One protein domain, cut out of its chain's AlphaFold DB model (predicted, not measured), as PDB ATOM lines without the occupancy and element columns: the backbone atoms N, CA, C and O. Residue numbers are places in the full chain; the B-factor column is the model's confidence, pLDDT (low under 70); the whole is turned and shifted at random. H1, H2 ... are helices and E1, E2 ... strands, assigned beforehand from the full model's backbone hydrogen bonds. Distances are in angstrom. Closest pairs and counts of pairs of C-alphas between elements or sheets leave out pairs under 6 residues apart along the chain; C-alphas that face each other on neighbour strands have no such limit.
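Overview. This is residues 336 to 374, 457 to 501 and 509 to 546 of the 1029 residues of the protein "Hypothetical protein" of labyrinthulid quahog parasite QPX (UniProt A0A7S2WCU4). A small head, made of a four-strand sheet with H1 and H2 over one face and no named helix over the other, is joined to a long arm of two helices, H3 and H4, that run side by side and opposite ways. The arm makes the long axis; H3 with residues 482 to 486 and H4 with residues 527 to 531 pack on H1. The printed part has 122 residues, with four named helices and four named strands in the order E1 H1 E2 E3 H2 H3 H4 E4; the sheet, E2 E3 E1 E4, is antiparallel throughout, and the class is mixed, helices and strands. The whole is only just compact, close to loose, with a radius of gyration of the C-alphas of 16.1 A, and elongated, spanning 54 by 29 by 22 A.

Along the chain. E1, residues 339 to 344, begins at C-alpha 339, (-14.594, -33.859, 21.711). H1 is residues 352 to 362, and E2 is residues 367 to 374, 20.4 A long. E3, residues 457 to 464, is 21.4 A long. H2 is residues 467 to 474. H3, residues 476 to 499, is 34.1 A long and begins at C-alpha 476, (-6.453, -44.258, 30.659). H4, residues 509 to 533, is 35.6 A long. E4, residues 540 to 543, ends at C-alpha 543, (-14.393, -40.505, 21.557).

Arrangement. The sheet is strongly twisted, but only just, with C-alphas up to 4.4 A off its best plane. N 371 of E2 and O 461 of E3 are 2.8 A apart, within hydrogen-bond range, as are N 340 of E1 and O 462 of E3 at 2.8 A, and N 341 of E1 and O 542 of E4 at 2.8 A. H1 and H2 are on the same face, giving two layers, helices on one face of a sheet. H1 lies over E2, slantwise to the strands, at a height over the sheet of 8.6 A; H2 lies over E1, along the strands, at 7.4 A. E1, H1 and E2 form a split strand-helix-strand unit, two strands running the same way with a helix between them in the chain and E3 between them in the sheet; its crossover is right-handed. H1 touches H3, closest at the C-alphas of Val 362 and Ala 486, 5.4 A. H1 touches H4, closest at the C-alphas of Ile 358 and Ile 531, 7.0 A. H3 and H4 touch at a shallow tilt of 16 degrees, opposite ways, closest at the C-alphas of Ala 494 and Ala 517, 4.7 A. H2 and H3 only just touch, and only at the corner, with 3 pairs of C-alphas within 8 A, the closest those of Phe 473 and Arg 479, 5.1 A. In H1, H2, H3 and H4 every O i to N i+4 pair is within hydrogen-bond range.

Size, cuts and confidence. The C-alphas farthest apart, those of Lys 510 and Asp 546, are 54.7 A apart. Residues 375 to 456 are not printed, with C-alphas 374 and 457 5.2 A apart across that cut; residues 502 to 508 are not printed, with C-alphas 501 and 509 12.4 A apart. Of the links that are printed whole, none is long. Mean pLDDT of the printed part is 83.1; residues 336, 497 to 501 and 509 to 510 are under 70.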
ATOM      1  N   TRP A 336     -16.509 -32.173  16.959       68.12
ATOM      2  CA  TRP A 336     -16.658 -33.414  17.710       68.12
ATOM      3  C   TRP A 336     -15.485 -34.396  17.618       68.12
ATOM      4  O   TRP A 336     -15.334 -35.203  18.532       68.12
ATOM      5  N   ASP A 337     -14.615 -34.335  16.602       71.38
ATOM      6  CA  ASP A 337     -13.403 -35.175  16.564       71.38
ATOM      7  C   ASP A 337     -12.401 -34.781  17.666       71.38
ATOM      8  O   ASP A 337     -11.614 -35.612  18.123       71.38
ATOM      9  N   ALA A 338     -12.457 -33.527  18.126       79.00
ATOM     10  CA  ALA A 338     -11.715 -33.033  19.284       79.00
ATOM     11  C   ALA A 338     -12.532 -33.092  20.590       79.00
ATOM     12  O   ALA A 338     -12.058 -32.659  21.646       79.00
ATOM     13  N   SER A 339     -13.745 -33.650  20.543       85.94
ATOM     14  CA  SER A 339     -14.594 -33.859  21.711       85.94
ATOM     15  C   SER A 339     -14.521 -35.298  22.211       85.94
ATOM     16  O   SER A 339     -14.372 -36.269  21.466       85.94
ATOM     17  N   VAL A 340     -14.685 -35.451  23.517       87.69
ATOM     18  CA  VAL A 340     -14.654 -36.729  24.209       87.69
ATOM     19  C   VAL A 340     -15.878 -36.850  25.104       87.69
ATOM     20  O   VAL A 340     -16.230 -35.916  25.823       87.69
ATOM     21  N   PHE A 341     -16.531 -38.005  25.057       87.00
ATOM     22  CA  PHE A 341     -17.716 -38.316  25.840       87.00
ATOM     23  C   PHE A 341     -17.345 -39.135  27.081       87.00
ATOM     24  O   PHE A 341     -16.785 -40.229  26.987       87.00
ATOM     25  N   VAL A 342     -17.680 -38.607  28.257       88.50
ATOM     26  CA  VAL A 342     -17.508 -39.278  29.549       88.50
ATOM     27  C   VAL A 342     -18.789 -40.045  29.876       88.50
ATOM     28  O   VAL A 342     -19.824 -39.452  30.187       88.50
ATOM     29  N   LYS A 343     -18.718 -41.377  29.785       81.75
ATOM     30  CA  LYS A 343     -19.857 -42.298  29.926       81.75
ATOM     31  C   LYS A 343     -20.281 -42.520  31.377       81.75
ATOM     32  O   LYS A 343     -21.471 -42.717  31.631       81.75
ATOM     33  N   SER A 344     -19.326 -42.584  32.308       81.31
ATOM     34  CA  SER A 344     -19.592 -42.930  33.710       81.31
ATOM     35  C   SER A 344     -18.479 -42.487  34.670       81.31
ATOM     36  O   SER A 344     -17.407 -42.057  34.241       81.31
ATOM     37  N   ASN A 345     -18.754 -42.619  35.975       82.25
ATOM     38  CA  ASN A 345     -17.863 -42.312  37.106       82.25
ATOM     39  C   ASN A 345     -17.578 -40.818  37.348       82.25
ATOM     40  O   ASN A 345     -16.694 -40.480  38.131       82.25
ATOM     41  N   MET A 346     -18.346 -39.912  36.733       84.69
ATOM     42  CA  MET A 346     -18.355 -38.502  37.128       84.69
ATOM     43  C   MET A 346     -19.331 -38.295  38.293       84.69
ATOM     44  O   MET A 346     -20.469 -38.766  38.255       84.69
ATOM     45  N   SER A 347     -18.907 -37.556  39.320       81.06
ATOM     46  CA  SER A 347     -19.801 -37.170  40.417       81.06
ATOM     47  C   SER A 347     -20.968 -36.310  39.911       81.06
ATOM     48  O   SER A 347     -20.762 -35.324  39.203       81.06
ATOM     49  N   GLN A 348     -22.192 -36.653  40.322       80.88
ATOM     50  CA  GLN A 348     -23.426 -35.946  39.945       80.88
ATOM     51  C   GLN A 348     -23.564 -34.558  40.600       80.88
ATOM     52  O   GLN A 348     -24.398 -33.766  40.176       80.88
ATOM     53  N   SER A 349     -22.773 -34.248  41.632       79.25
ATOM     54  CA  SER A 349     -22.842 -32.968  42.355       79.25
ATOM     55  C   SER A 349     -21.951 -31.865  41.777       79.25
ATOM     56  O   SER A 349     -21.968 -30.747  42.287       79.25
ATOM     57  N   MET A 350     -21.143 -32.159  40.753       80.06
ATOM     58  CA  MET A 350     -20.211 -31.181  40.187       80.06
ATOM     59  C   MET A 350     -20.880 -30.279  39.147       80.06
ATOM     60  O   MET A 350     -21.587 -30.764  38.264       80.06
ATOM     61  N   SER A 351     -20.605 -28.975  39.235       86.44
ATOM     62  CA  SER A 351     -20.988 -27.986  38.225       86.44
ATOM     63  C   SER A 351     -20.029 -27.988  37.033       86.44
ATOM     64  O   SER A 351     -18.895 -28.470  37.121       86.44
ATOM     65  N   GLU A 352     -20.480 -27.422  35.915       87.12
ATOM     66  CA  GLU A 352     -19.708 -27.319  34.671       87.12
ATOM     67  C   GLU A 352     -18.387 -26.570  34.883       87.12
ATOM     68  O   GLU A 352     -17.318 -27.076  34.536       87.12
ATOM     69  N   ASP A 353     -18.447 -25.436  35.585       89.12
ATOM     70  CA  ASP A 353     -17.278 -24.623  35.928       89.12
ATOM     71  C   ASP A 353     -16.277 -25.376  36.809       89.12
ATOM     72  O   ASP A 353     -15.064 -25.249  36.634       89.12
ATOM     73  N   ALA A 354     -16.763 -26.195  37.749       88.25
ATOM     74  CA  ALA A 354     -15.896 -26.983  38.617       88.25
ATOM     75  C   ALA A 354     -15.128 -28.043  37.817       88.25
ATOM     76  O   ALA A 354     -13.923 -28.216  38.019       88.25
ATOM     77  N   VAL A 355     -15.803 -28.721  36.882       89.69
ATOM     78  CA  VAL A 355     -15.169 -29.703  35.992       89.69
ATOM     79  C   VAL A 355     -14.166 -29.024  35.064       89.69
ATOM     80  O   VAL A 355     -13.032 -29.493  34.943       89.69
ATOM     81  N   LYS A 356     -14.547 -27.896  34.457       91.50
ATOM     82  CA  LYS A 356     -13.669 -27.114  33.584       91.50
ATOM     83  C   LYS A 356     -12.411 -26.655  34.319       91.50
ATOM     84  O   LYS A 356     -11.315 -26.894  33.827       91.50
ATOM     85  N   ALA A 357     -12.540 -26.126  35.537       89.88
ATOM     86  CA  ALA A 357     -11.399 -25.693  36.345       89.88
ATOM     87  C   ALA A 357     -10.432 -26.841  36.695       89.88
ATOM     88  O   ALA A 357      -9.215 -26.650  36.714       89.88
ATOM     89  N   ILE A 358     -10.950 -28.045  36.970       89.69
ATOM     90  CA  ILE A 358     -10.111 -29.230  37.220       89.69
ATOM     91  C   ILE A 358      -9.371 -29.636  35.941       89.69
ATOM     92  O   ILE A 358      -8.174 -29.920  35.995       89.69
ATOM     93  N   LEU A 359     -10.056 -29.654  34.796       90.75
ATOM     94  CA  LEU A 359      -9.455 -30.029  33.517       90.75
ATOM     95  C   LEU A 359      -8.427 -28.999  33.043       90.75
ATOM     96  O   LEU A 359      -7.350 -29.405  32.624       90.75
ATOM     97  N   GLU A 360      -8.688 -27.701  33.187       90.88
ATOM     98  CA  GLU A 360      -7.726 -26.629  32.892       90.88
ATOM     99  C   GLU A 360      -6.492 -26.691  33.800       90.88
ATOM    100  O   GLU A 360      -5.383 -26.375  33.375       90.88
ATOM    101  N   ALA A 361      -6.639 -27.154  35.045       86.94
ATOM    102  CA  ALA A 361      -5.497 -27.358  35.930       86.94
ATOM    103  C   ALA A 361      -4.594 -28.529  35.498       86.94
ATOM    104  O   ALA A 361      -3.412 -28.538  35.853       86.94
ATOM    105  N   VAL A 362      -5.131 -29.509  34.761       88.38
ATOM    106  CA  VAL A 362      -4.378 -30.653  34.210       88.38
ATOM    107  C   VAL A 362      -3.877 -30.363  32.786       88.38
ATOM    108  O   VAL A 362      -2.749 -30.729  32.459       88.38
ATOM    109  N   TYR A 363      -4.682 -29.676  31.972       89.69
ATOM    110  CA  TYR A 363      -4.445 -29.328  30.566       89.69
ATOM    111  C   TYR A 363      -4.624 -27.809  30.355       89.69
ATOM    112  O   TYR A 363      -5.666 -27.358  29.868       89.69
ATOM    113  N   PRO A 364      -3.636 -26.990  30.753       86.56
ATOM    114  CA  PRO A 364      -3.772 -25.535  30.779       86.56
ATOM    115  C   PRO A 364      -3.942 -24.944  29.378       86.56
ATOM    116  O   PRO A 364      -3.083 -25.126  28.519       86.56
ATOM    117  N   GLY A 365      -5.038 -24.204  29.172       84.75
ATOM    118  CA  GLY A 365      -5.325 -23.491  27.921       84.75
ATOM    119  C   GLY A 365      -5.593 -24.394  26.715       84.75
ATOM    120  O   GLY A 365      -5.389 -23.945  25.596       84.75
ATOM    121  N   GLN A 366      -5.973 -25.657  26.946       87.06
ATOM    122  CA  GLN A 366      -6.238 -26.644  25.888       87.06
ATOM    123  C   GLN A 366      -7.664 -27.224  25.926       87.06
ATOM    124  O   GLN A 366      -8.001 -28.114  25.140       87.06
ATOM    125  N   VAL A 367      -8.485 -26.771  26.879       90.31
ATOM    126  CA  VAL A 367      -9.875 -27.199  27.080       90.31
ATOM    127  C   VAL A 367     -10.781 -26.086  26.573       90.31
ATOM    128  O   VAL A 367     -10.868 -25.028  27.193       90.31
ATOM    129  N   SER A 368     -11.467 -26.320  25.459       87.81
ATOM    130  CA  SER A 368     -12.330 -25.315  24.837       87.81
ATOM    131  C   SER A 368     -13.665 -25.214  25.573       87.81
ATOM    132  O   SER A 368     -14.108 -24.123  25.937       87.81
ATOM    133  N   ASN A 369     -14.322 -26.357  25.799       89.75
ATOM    134  CA  ASN A 369     -15.663 -26.393  26.378       89.75
ATOM    135  C   ASN A 369     -15.940 -27.687  27.157       89.75
ATOM    136  O   ASN A 369     -15.408 -28.745  26.822       89.75
ATOM    137  N   VAL A 370     -16.805 -27.617  28.163       90.75
ATOM    138  CA  VAL A 370     -17.307 -28.770  28.921       90.75
ATOM    139  C   VAL A 370     -18.817 -28.652  28.958       90.75
ATOM    140  O   VAL A 370     -19.315 -27.619  29.353       90.75
ATOM    141  N   VAL A 371     -19.548 -29.691  28.572       89.81
ATOM    142  CA  VAL A 371     -21.015 -29.708  28.624       89.81
ATOM    143  C   VAL A 371     -21.448 -30.841  29.535       89.81
ATOM    144  O   VAL A 371     -21.186 -32.010  29.238       89.81
ATOM    145  N   ILE A 372     -22.106 -30.517  30.648       89.12
ATOM    146  CA  ILE A 372     -22.685 -31.530  31.536       89.12
ATOM    147  C   ILE A 372     -24.034 -31.979  30.985       89.12
ATOM    148  O   ILE A 372     -24.886 -31.175  30.615       89.12
ATOM    149  N   ILE A 373     -24.236 -33.292  30.941       87.00
ATOM    150  CA  ILE A 373     -25.501 -33.873  30.506       87.00
ATOM    151  C   ILE A 373     -26.458 -33.887  31.683       87.00
ATOM    152  O   ILE A 373     -26.162 -34.426  32.752       87.00
ATOM    153  N   VAL A 374     -27.631 -33.319  31.444       84.25
ATOM    154  CA  VAL A 374     -28.672 -33.138  32.444       84.25
ATOM    155  C   VAL A 374     -29.866 -34.028  32.104       84.25
ATOM    156  O   VAL A 374     -30.142 -34.293  30.930       84.25
ATOM    157  N   ALA A 457     -26.843 -35.952  35.101       78.31
ATOM    158  CA  ALA A 457     -26.832 -37.388  34.841       78.31
ATOM    159  C   ALA A 457     -25.475 -38.051  35.158       78.31
ATOM    160  O   ALA A 457     -25.301 -39.240  34.898       78.31
ATOM    161  N   GLY A 458     -24.489 -37.303  35.676       80.81
ATOM    162  CA  GLY A 458     -23.147 -37.842  35.944       80.81
ATOM    163  C   GLY A 458     -22.363 -38.170  34.665       80.81
ATOM    164  O   GLY A 458     -21.545 -39.088  34.656       80.81
ATOM    165  N   LYS A 459     -22.637 -37.443  33.574       87.62
ATOM    166  CA  LYS A 459     -21.984 -37.581  32.264       87.62
ATOM    167  C   LYS A 459     -21.647 -36.203  31.712       87.62
ATOM    168  O   LYS A 459     -22.354 -35.235  31.999       87.62
ATOM    169  N   CYS A 460     -20.602 -36.109  30.898       89.69
ATOM    170  CA  CYS A 460     -20.235 -34.854  30.249       89.69
ATOM    171  C   CYS A 460     -19.566 -35.076  28.891       89.69
ATOM    172  O   CYS A 460     -19.057 -36.156  28.590       89.69
ATOM    173  N   ILE A 461     -19.586 -34.036  28.065       90.44
ATOM    174  CA  ILE A 461     -18.828 -33.950  26.820       90.44
ATOM    175  C   ILE A 461     -17.759 -32.883  27.025       90.44
ATOM    176  O   ILE A 461     -18.071 -31.747  27.371       90.44
ATOM    177  N   VAL A 462     -16.498 -33.244  26.820       90.50
ATOM    178  CA  VAL A 462     -15.352 -32.337  26.941       90.50
ATOM    179  C   VAL A 462     -14.793 -32.093  25.553       90.50
ATOM    180  O   VAL A 462     -14.476 -33.045  24.851       90.50
ATOM    181  N   THR A 463     -14.659 -30.835  25.156       90.12
ATOM    182  CA  THR A 463     -14.065 -30.434  23.876       90.12
ATOM    183  C   THR A 463     -12.697 -29.830  24.124       90.12
ATOM    184  O   THR A 463     -12.552 -28.930  24.953       90.12
ATOM    185  N   PHE A 464     -11.705 -30.349  23.410       88.94
ATOM    186  CA  PHE A 464     -10.326 -29.887  23.447       88.94
ATOM    187  C   PHE A 464      -9.990 -29.099  22.182       88.94
ATOM    188  O   PHE A 464     -10.621 -29.275  21.142       88.94
ATOM    189  N   ASP A 465      -8.930 -28.296  22.241       86.44
ATOM    190  CA  ASP A 465      -8.474 -27.521  21.079       86.44
ATOM    191  C   ASP A 465      -7.801 -28.394  20.000       86.44
ATOM    192  O   ASP A 465      -7.603 -27.958  18.867       86.44
ATOM    193  N   SER A 466      -7.426 -29.634  20.341       83.00
ATOM    194  CA  SER A 466      -6.754 -30.573  19.438       83.00
ATOM    195  C   SER A 466      -7.313 -31.992  19.547       83.00
ATOM    196  O   SER A 466      -7.458 -32.544  20.641       83.00
ATOM    197  N   VAL A 467      -7.523 -32.619  18.386       78.25
ATOM    198  CA  VAL A 467      -7.926 -34.030  18.232       78.25
ATOM    199  C   VAL A 467      -6.920 -34.981  18.885       78.25
ATOM    200  O   VAL A 467      -7.293 -35.987  19.488       78.25
ATOM    201  N   GLU A 468      -5.626 -34.662  18.813       81.12
ATOM    202  CA  GLU A 468      -4.589 -35.509  19.405       81.12
ATOM    203  C   GLU A 468      -4.670 -35.506  20.936       81.12
ATOM    204  O   GLU A 468      -4.489 -36.538  21.582       81.12
ATOM    205  N   LEU A 469      -4.994 -34.353  21.526       84.19
ATOM    206  CA  LEU A 469      -5.170 -34.239  22.967       84.19
ATOM    207  C   LEU A 469      -6.414 -34.994  23.439       84.19
ATOM    208  O   LEU A 469      -6.343 -35.717  24.432       84.19
ATOM    209  N   ALA A 470      -7.514 -34.884  22.694       82.19
ATOM    210  CA  ALA A 470      -8.728 -35.655  22.932       82.19
ATOM    211  C   ALA A 470      -8.443 -37.170  22.934       82.19
ATOM    212  O   ALA A 470      -8.862 -37.886  23.847       82.19
ATOM    213  N   ALA A 471      -7.643 -37.656  21.976       79.81
ATOM    214  CA  ALA A 471      -7.219 -39.055  21.921       79.81
ATOM    215  C   ALA A 471      -6.349 -39.463  23.128       79.81
ATOM    216  O   ALA A 471      -6.581 -40.518  23.722       79.81
ATOM    217  N   ARG A 472      -5.391 -38.617  23.538       83.31
ATOM    218  CA  ARG A 472      -4.549 -38.850  24.731       83.31
ATOM    219  C   ARG A 472      -5.357 -38.854  26.030       83.31
ATOM    220  O   ARG A 472      -5.051 -39.626  26.931       83.31
ATOM    221  N   PHE A 473      -6.381 -38.007  26.135       85.50
ATOM    222  CA  PHE A 473      -7.291 -37.987  27.282       85.50
ATOM    223  C   PHE A 473      -8.169 -39.247  27.343       85.50
ATOM    224  O   PHE A 473      -8.468 -39.742  28.436       85.50
ATOM    225  N   GLY A 474      -8.556 -39.776  26.178       81.69
ATOM    226  CA  GLY A 474      -9.272 -41.044  26.049       81.69
ATOM    227  C   GLY A 474      -8.494 -42.230  26.619       81.69
ATOM    228  O   GLY A 474      -9.067 -43.031  27.354       81.69
ATOM    229  N   ASP A 475      -7.186 -42.309  26.356       83.25
ATOM    230  CA  ASP A 475      -6.328 -43.377  26.883       83.25
ATOM    231  C   ASP A 475      -6.154 -43.265  28.418       83.25
ATOM    232  O   ASP A 475      -5.571 -42.293  28.917       83.25
ATOM    233  N   PRO A 476      -6.602 -44.267  29.207       82.50
ATOM    234  CA  PRO A 476      -6.453 -44.258  30.659       82.50
ATOM    235  C   PRO A 476      -4.997 -44.142  31.132       82.50
ATOM    236  O   PRO A 476      -4.744 -43.567  32.197       82.50
ATOM    237  N   ALA A 477      -4.035 -44.695  30.386       84.25
ATOM    238  CA  ALA A 477      -2.624 -44.688  30.764       84.25
ATOM    239  C   ALA A 477      -2.008 -43.292  30.604       84.25
ATOM    240  O   ALA A 477      -1.407 -42.769  31.554       84.25
ATOM    241  N   GLU A 478      -2.207 -42.667  29.442       86.69
ATOM    242  CA  GLU A 478      -1.764 -41.294  29.175       86.69
ATOM    243  C   GLU A 478      -2.507 -40.287  30.063       86.69
ATOM    244  O   GLU A 478      -1.865 -39.425  30.665       86.69
ATOM    245  N   ARG A 479      -3.814 -40.458  30.306       87.50
ATOM    246  CA  ARG A 479      -4.569 -39.621  31.257       87.50
ATOM    247  C   ARG A 479      -3.996 -39.693  32.676       87.50
ATOM    248  O   ARG A 479      -3.742 -38.660  33.300       87.50
ATOM    249  N   LYS A 480      -3.727 -40.895  33.203       87.62
ATOM    250  CA  LYS A 480      -3.107 -41.071  34.538       87.62
ATOM    251  C   LYS A 480      -1.694 -40.486  34.600       87.62
ATOM    252  O   LYS A 480      -1.270 -40.002  35.651       87.62
ATOM    253  N   LYS A 481      -0.940 -40.539  33.502       88.75
ATOM    254  CA  LYS A 481       0.391 -39.928  33.380       88.75
ATOM    255  C   LYS A 481       0.310 -38.399  33.363       88.75
ATOM    256  O   LYS A 481       1.039 -37.778  34.130       88.75
ATOM    257  N   ALA A 482      -0.611 -37.813  32.600       87.06
ATOM    258  CA  ALA A 482      -0.851 -36.371  32.561       87.06
ATOM    259  C   ALA A 482      -1.259 -35.820  33.936       87.06
ATOM    260  O   ALA A 482      -0.678 -34.846  34.404       87.06
ATOM    261  N   ILE A 483      -2.162 -36.506  34.648       87.94
ATOM    262  CA  ILE A 483      -2.558 -36.139  36.019       87.94
ATOM    263  C   ILE A 483      -1.354 -36.151  36.972       87.94
ATOM    264  O   ILE A 483      -1.159 -35.212  37.743       87.94
ATOM    265  N   ARG A 484      -0.522 -37.203  36.923       88.50
ATOM    266  CA  ARG A 484       0.696 -37.286  37.751       88.50
ATOM    267  C   ARG A 484       1.677 -36.164  37.424       88.50
ATOM    268  O   ARG A 484       2.235 -35.570  38.342       88.50
ATOM    269  N   LEU A 485       1.857 -35.869  36.138       89.50
ATOM    270  CA  LEU A 485       2.745 -34.815  35.666       89.50
ATOM    271  C   LEU A 485       2.258 -33.428  36.101       89.50
ATOM    272  O   LEU A 485       3.063 -32.635  36.575       89.50
ATOM    273  N   ALA A 486       0.957 -33.148  36.015       86.25
ATOM    274  CA  ALA A 486       0.379 -31.879  36.450       86.25
ATOM    275  C   ALA A 486       0.604 -31.634  37.952       86.25
ATOM    276  O   ALA A 486       1.062 -30.560  38.346       86.25
ATOM    277  N   ILE A 487       0.363 -32.651  38.790       86.31
ATOM    278  CA  ILE A 487       0.616 -32.571  40.238       86.31
ATOM    279  C   ILE A 487       2.116 -32.391  40.513       86.31
ATOM    280  O   ILE A 487       2.495 -31.525  41.300       86.31
ATOM    281  N   HIS A 488       2.976 -33.166  39.841       88.12
ATOM    282  CA  HIS A 488       4.427 -33.075  40.010       88.12
ATOM    283  C   HIS A 488       4.978 -31.710  39.585       88.12
ATOM    284  O   HIS A 488       5.786 -31.139  40.306       88.12
ATOM    285  N   ASN A 489       4.514 -31.148  38.468       86.31
ATOM    286  CA  ASN A 489       4.943 -29.833  37.995       86.31
ATOM    287  C   ASN A 489       4.547 -28.722  38.975       86.31
ATOM    288  O   ASN A 489       5.354 -27.831  39.230       86.31
ATOM    289  N   LYS A 490       3.344 -28.786  39.569       82.94
ATOM    290  CA  LYS A 490       2.934 -27.822  40.603       82.94
ATOM    291  C   LYS A 490       3.766 -27.944  41.883       82.94
ATOM    292  O   LYS A 490       4.150 -26.921  42.442       82.94
ATOM    293  N   LEU A 491       4.089 -29.166  42.316       84.19
ATOM    294  CA  LEU A 491       4.973 -29.402  43.467       84.19
ATOM    295  C   LEU A 491       6.404 -28.927  43.190       84.19
ATOM    296  O   LEU A 491       6.967 -28.177  43.979       84.19
ATOM    297  N   LYS A 492       6.961 -29.275  42.028       85.69
ATOM    298  CA  LYS A 492       8.306 -28.867  41.615       85.69
ATOM    299  C   LYS A 492       8.427 -27.352  41.453       85.69
ATOM    300  O   LYS A 492       9.469 -26.790  41.769       85.69
ATOM    301  N   ALA A 493       7.373 -26.671  40.998       80.44
ATOM    302  CA  ALA A 493       7.335 -25.211  40.974       80.44
ATOM    303  C   ALA A 493       7.443 -24.622  42.394       80.44
ATOM    304  O   ALA A 493       8.212 -23.685  42.603       80.44
ATOM    305  N   ALA A 494       6.757 -25.205  43.384       77.25
ATOM    306  CA  ALA A 494       6.891 -24.803  44.787       77.25
ATOM    307  C   ALA A 494       8.305 -25.079  45.348       77.25
ATOM    308  O   ALA A 494       8.870 -24.232  46.041       77.25
ATOM    309  N   GLU A 495       8.909 -26.216  44.990       80.19
ATOM    310  CA  GLU A 495      10.288 -26.582  45.364       80.19
ATOM    311  C   GLU A 495      11.348 -25.681  44.697       80.19
ATOM    312  O   GLU A 495      12.369 -25.340  45.294       80.19
ATOM    313  N   SER A 496      11.117 -25.246  43.456       76.06
ATOM    314  CA  SER A 496      12.044 -24.359  42.739       76.06
ATOM    315  C   SER A 496      12.126 -22.961  43.359       76.06
ATOM    316  O   SER A 496      13.204 -22.381  43.417       76.06
ATOM    317  N   LEU A 497      11.020 -22.450  43.912       69.25
ATOM    318  CA  LEU A 497      11.010 -21.180  44.646       69.25
ATOM    319  C   LEU A 497      11.735 -21.252  45.992       69.25
ATOM    320  O   LEU A 497      12.230 -20.239  46.471       69.25
ATOM    321  N   THR A 498      11.807 -22.436  46.598       66.75
ATOM    322  CA  THR A 498      12.511 -22.651  47.871       66.75
ATOM    323  C   THR A 498      14.008 -22.908  47.691       66.75
ATOM    324  O   THR A 498      14.755 -22.809  48.661       66.75
ATOM    325  N   THR A 499      14.462 -23.223  46.474       66.50
ATOM    326  CA  THR A 499      15.856 -23.608  46.176       66.50
ATOM    327  C   THR A 499      16.680 -22.527  45.465       66.50
ATOM    328  O   THR A 499      17.889 -22.707  45.311       66.50
ATOM    329  N   CYS A 500      16.083 -21.395  45.070       58.75
ATOM    330  CA  CYS A 500      16.831 -20.255  44.532       58.75
ATOM    331  C   CYS A 500      17.822 -19.698  45.580       58.75
ATOM    332  O   CYS A 500      17.412 -19.412  46.708       58.75
ATOM    333  N   PRO A 501      19.118 -19.523  45.247       56.97
ATOM    334  CA  PRO A 501      20.078 -18.920  46.163       56.97
ATOM    335  C   PRO A 501      19.694 -17.455  46.437       56.97
ATOM    336  O   PRO A 501      19.253 -16.762  45.518       56.97
ATOM    337  N   ASN A 509      11.619 -10.267  51.728       69.31
ATOM    338  CA  ASN A 509      11.521 -10.988  50.454       69.31
ATOM    339  C   ASN A 509      11.674 -12.507  50.629       69.31
ATOM    340  O   ASN A 509      11.026 -13.272  49.917       69.31
ATOM    341  N   LYS A 510      12.480 -12.960  51.600       69.19
ATOM    342  CA  LYS A 510      12.594 -14.389  51.952       69.19
ATOM    343  C   LYS A 510      11.305 -14.907  52.587       69.19
ATOM    344  O   LYS A 510      10.846 -16.004  52.265       69.19
ATOM    345  N   LEU A 511      10.699 -14.096  53.454       74.81
ATOM    346  CA  LEU A 511       9.382 -14.362  54.027       74.81
ATOM    347  C   LEU A 511       8.313 -14.442  52.929       74.81
ATOM    348  O   LEU A 511       7.564 -15.417  52.903       74.81
ATOM    349  N   LEU A 512       8.314 -13.506  51.973       77.88
ATOM    350  CA  LEU A 512       7.390 -13.507  50.835       77.88
ATOM    351  C   LEU A 512       7.550 -14.765  49.961       77.88
ATOM    352  O   LEU A 512       6.567 -15.440  49.670       77.88
ATOM    353  N   GLN A 513       8.784 -15.147  49.615       75.25
ATOM    354  CA  GLN A 513       9.064 -16.355  48.823       75.25
ATOM    355  C   GLN A 513       8.639 -17.643  49.539       75.25
ATOM    356  O   GLN A 513       8.072 -18.538  48.910       75.25
ATOM    357  N   SER A 514       8.872 -17.742  50.852       76.12
ATOM    358  CA  SER A 514       8.435 -18.902  51.640       76.12
ATOM    359  C   SER A 514       6.909 -18.992  51.746       76.12
ATOM    360  O   SER A 514       6.354 -20.088  51.644       76.12
ATOM    361  N   TYR A 515       6.227 -17.848  51.869       81.31
ATOM    362  CA  TYR A 515       4.769 -17.763  51.852       81.31
ATOM    363  C   TYR A 515       4.202 -18.194  50.495       81.31
ATOM    364  O   TYR A 515       3.343 -19.073  50.440       81.31
ATOM    365  N   GLU A 516       4.740 -17.673  49.390       80.25
ATOM    366  CA  GLU A 516       4.301 -18.056  48.047       80.25
ATOM    367  C   GLU A 516       4.591 -19.532  47.715       80.25
ATOM    368  O   GLU A 516       3.821 -20.184  47.004       80.25
ATOM    369  N   ALA A 517       5.706 -20.089  48.192       78.19
ATOM    370  CA  ALA A 517       6.013 -21.509  48.023       78.19
ATOM    371  C   ALA A 517       5.025 -22.390  48.805       78.19
ATOM    372  O   ALA A 517       4.530 -23.385  48.265       78.19
ATOM    373  N   ALA A 518       4.682 -22.001  50.037       81.81
ATOM    374  CA  ALA A 518       3.663 -22.672  50.840       81.81
ATOM    375  C   ALA A 518       2.274 -22.587  50.185       81.81
ATOM    376  O   ALA A 518       1.558 -23.588  50.137       81.81
ATOM    377  N   GLU A 519       1.919 -21.439  49.608       83.81
ATOM    378  CA  GLU A 519       0.671 -21.245  48.866       83.81
ATOM    379  C   GLU A 519       0.604 -22.140  47.616       83.81
ATOM    380  O   GLU A 519      -0.396 -22.827  47.388       83.81
ATOM    381  N   ARG A 520       1.690 -22.227  46.835       79.75
ATOM    382  CA  ARG A 520       1.769 -23.108  45.652       79.75
ATOM    383  C   ARG A 520       1.726 -24.595  46.022       79.75
ATOM    384  O   ARG A 520       1.078 -25.377  45.320       79.75
ATOM    385  N   ALA A 521       2.350 -24.995  47.131       79.38
ATOM    386  CA  ALA A 521       2.268 -26.361  47.655       79.38
ATOM    387  C   ALA A 521       0.852 -26.700  48.158       79.38
ATOM    388  O   ALA A 521       0.327 -27.774  47.851       79.38
ATOM    389  N   ALA A 522       0.193 -25.766  48.849       84.00
ATOM    390  CA  ALA A 522      -1.205 -25.898  49.251       84.00
ATOM    391  C   ALA A 522      -2.127 -26.021  48.028       84.00
ATOM    392  O   ALA A 522      -2.982 -26.904  47.984       84.00
ATOM    393  N   ALA A 523      -1.902 -25.226  46.978       80.06
ATOM    394  CA  ALA A 523      -2.650 -25.325  45.727       80.06
ATOM    395  C   ALA A 523      -2.478 -26.691  45.033       80.06
ATOM    396  O   ALA A 523      -3.429 -27.204  44.437       80.06
ATOM    397  N   ALA A 524      -1.293 -27.309  45.115       81.31
ATOM    398  CA  ALA A 524      -1.056 -28.660  44.601       81.31
ATOM    399  C   ALA A 524      -1.800 -29.734  45.418       81.31
ATOM    400  O   ALA A 524      -2.374 -30.657  44.835       81.31
ATOM    401  N   ALA A 525      -1.838 -29.598  46.749       83.88
ATOM    402  CA  ALA A 525      -2.602 -30.483  47.629       83.88
ATOM    403  C   ALA A 525      -4.115 -30.376  47.372       83.88
ATOM    404  O   ALA A 525      -4.772 -31.397  47.179       83.88
ATOM    405  N   VAL A 526      -4.639 -29.152  47.251       87.00
ATOM    406  CA  VAL A 526      -6.046 -28.885  46.907       87.00
ATOM    407  C   VAL A 526      -6.394 -29.444  45.527       87.00
ATOM    408  O   VAL A 526      -7.458 -30.030  45.344       87.00
ATOM    409  N   LEU A 527      -5.507 -29.303  44.536       85.25
ATOM    410  CA  LEU A 527      -5.724 -29.895  43.214       85.25
ATOM    411  C   LEU A 527      -5.799 -31.424  43.293       85.25
ATOM    412  O   LEU A 527      -6.682 -32.023  42.682       85.25
ATOM    413  N   LYS A 528      -4.890 -32.055  44.044       86.31
ATOM    414  CA  LYS A 528      -4.898 -33.507  44.249       86.31
ATOM    415  C   LYS A 528      -6.205 -33.964  44.902       86.31
ATOM    416  O   LYS A 528      -6.823 -34.894  44.394       86.31
ATOM    417  N   GLU A 529      -6.643 -33.280  45.956       87.94
ATOM    418  CA  GLU A 529      -7.912 -33.550  46.638       87.94
ATOM    419  C   GLU A 529      -9.106 -33.407  45.685       87.94
ATOM    420  O   GLU A 529      -9.930 -34.312  45.594       87.94
ATOM    421  N   LYS A 530      -9.165 -32.328  44.892       85.38
ATOM    422  CA  LYS A 530     -10.227 -32.116  43.892       85.38
ATOM    423  C   LYS A 530     -10.253 -33.200  42.814       85.38
ATOM    424  O   LYS A 530     -11.329 -33.645  42.429       85.38
ATOM    425  N   ILE A 531      -9.090 -33.642  42.332       85.38
ATOM    426  CA  ILE A 531      -8.976 -34.726  41.340       85.38
ATOM    427  C   ILE A 531      -9.465 -36.059  41.919       85.38
ATOM    428  O   ILE A 531     -10.125 -36.827  41.216       85.38
ATOM    429  N   GLU A 532      -9.139 -36.342  43.183       85.12
ATOM    430  CA  GLU A 532      -9.581 -37.547  43.892       85.12
ATOM    431  C   GLU A 532     -11.091 -37.502  44.175       85.12
ATOM    432  O   GLU A 532     -11.787 -38.473  43.881       85.12
ATOM    433  N   ALA A 533     -11.619 -36.358  44.617       83.31
ATOM    434  CA  ALA A 533     -13.052 -36.137  44.813       83.31
ATOM    435  C   ALA A 533     -13.857 -36.246  43.505       83.31
ATOM    436  O   ALA A 533     -14.965 -36.778  43.499       83.31
ATOM    437  N   ALA A 534     -13.290 -35.787  42.385       80.75
ATOM    438  CA  ALA A 534     -13.894 -35.885  41.057       80.75
ATOM    439  C   ALA A 534     -13.787 -37.283  40.421       80.75
ATOM    440  O   ALA A 534     -14.389 -37.508  39.371       80.75
ATOM    441  N   GLN A 535     -13.004 -38.199  41.007       84.06
ATOM    442  CA  GLN A 535     -12.704 -39.532  40.460       84.06
ATOM    443  C   GLN A 535     -12.145 -39.510  39.023       84.06
ATOM    444  O   GLN A 535     -12.285 -40.472  38.272       84.06
ATOM    445  N   LEU A 536     -11.441 -38.438  38.635       83.94
ATOM    446  CA  LEU A 536     -10.984 -38.196  37.252       83.94
ATOM    447  C   LEU A 536     -10.112 -39.331  36.670       83.94
ATOM    448  O   LEU A 536     -10.017 -39.518  35.456       83.94
ATOM    449  N   ARG A 537      -9.450 -40.107  37.536       82.75
ATOM    450  CA  ARG A 537      -8.632 -41.263  37.130       82.75
ATOM    451  C   ARG A 537      -9.471 -42.410  36.568       82.75
ATOM    452  O   ARG A 537      -8.991 -43.097  35.663       82.75
ATOM    453  N   ASP A 538     -10.685 -42.573  37.078       85.62
ATOM    454  CA  ASP A 538     -11.557 -43.725  36.837       85.62
ATOM    455  C   ASP A 538     -12.708 -43.398  35.879       85.62
ATOM    456  O   ASP A 538     -13.578 -44.234  35.645       85.62
ATOM    457  N   TRP A 539     -12.707 -42.200  35.289       88.06
ATOM    458  CA  TRP A 539     -13.668 -41.834  34.255       88.06
ATOM    459  C   TRP A 539     -13.601 -42.801  33.077       88.06
ATOM    460  O   TRP A 539     -12.521 -43.097  32.549       88.06
ATOM    461  N   ASP A 540     -14.774 -43.260  32.655       84.31
ATOM    462  CA  ASP A 540     -14.929 -44.024  31.426       84.31
ATOM    463  C   ASP A 540     -15.112 -43.048  30.265       84.31
ATOM    464  O   ASP A 540     -16.096 -42.306  30.207       84.31
ATOM    465  N   VAL A 541     -14.118 -42.995  29.386       85.38
ATOM    466  CA  VAL A 541     -13.923 -41.911  28.428       85.38
ATOM    467  C   VAL A 541     -13.831 -42.510  27.032       85.38
ATOM    468  O   VAL A 541     -12.953 -43.325  26.759       85.38
ATOM    469  N   VAL A 542     -14.724 -42.090  26.139       82.56
ATOM    470  CA  VAL A 542     -14.823 -42.602  24.766       82.56
ATOM    471  C   VAL A 542     -14.856 -41.427  23.789       82.56
ATOM    472  O   VAL A 542     -15.414 -40.385  24.134       82.56
ATOM    473  N   PRO A 543     -14.274 -41.543  22.578       77.75
ATOM    474  CA  PRO A 543     -14.393 -40.505  21.557       77.75
ATOM    475  C   PRO A 543     -15.847 -40.077  21.370       77.75
ATOM    476  O   PRO A 543     -16.739 -40.934  21.341       77.75
ATOM    477  N   SER A 544     -16.086 -38.768  21.271       79.31
ATOM    478  CA  SER A 544     -17.451 -38.272  21.137       79.31
ATOM    479  C   SER A 544     -18.060 -38.788  19.830       79.31
ATOM    480  O   SER A 544     -17.453 -38.624  18.768       79.31
ATOM    481  N   PRO A 545     -19.236 -39.435  19.877       76.44
ATOM    482  CA  PRO A 545     -19.977 -39.745  18.661       76.44
ATOM    483  C   PRO A 545     -20.471 -38.449  17.999       76.44
ATOM    484  O   PRO A 545     -20.515 -37.390  18.633       76.44
ATOM    485  N   ASP A 546     -20.854 -38.551  16.726       75.56
ATOM    486  CA  ASP A 546     -21.498 -37.456  15.994       75.56
ATOM    487  C   ASP A 546     -22.763 -36.999  16.759       75.56
ATOM    488  O   ASP A 546     -23.535 -37.853  17.212       75.56
TER     489      ASP A 546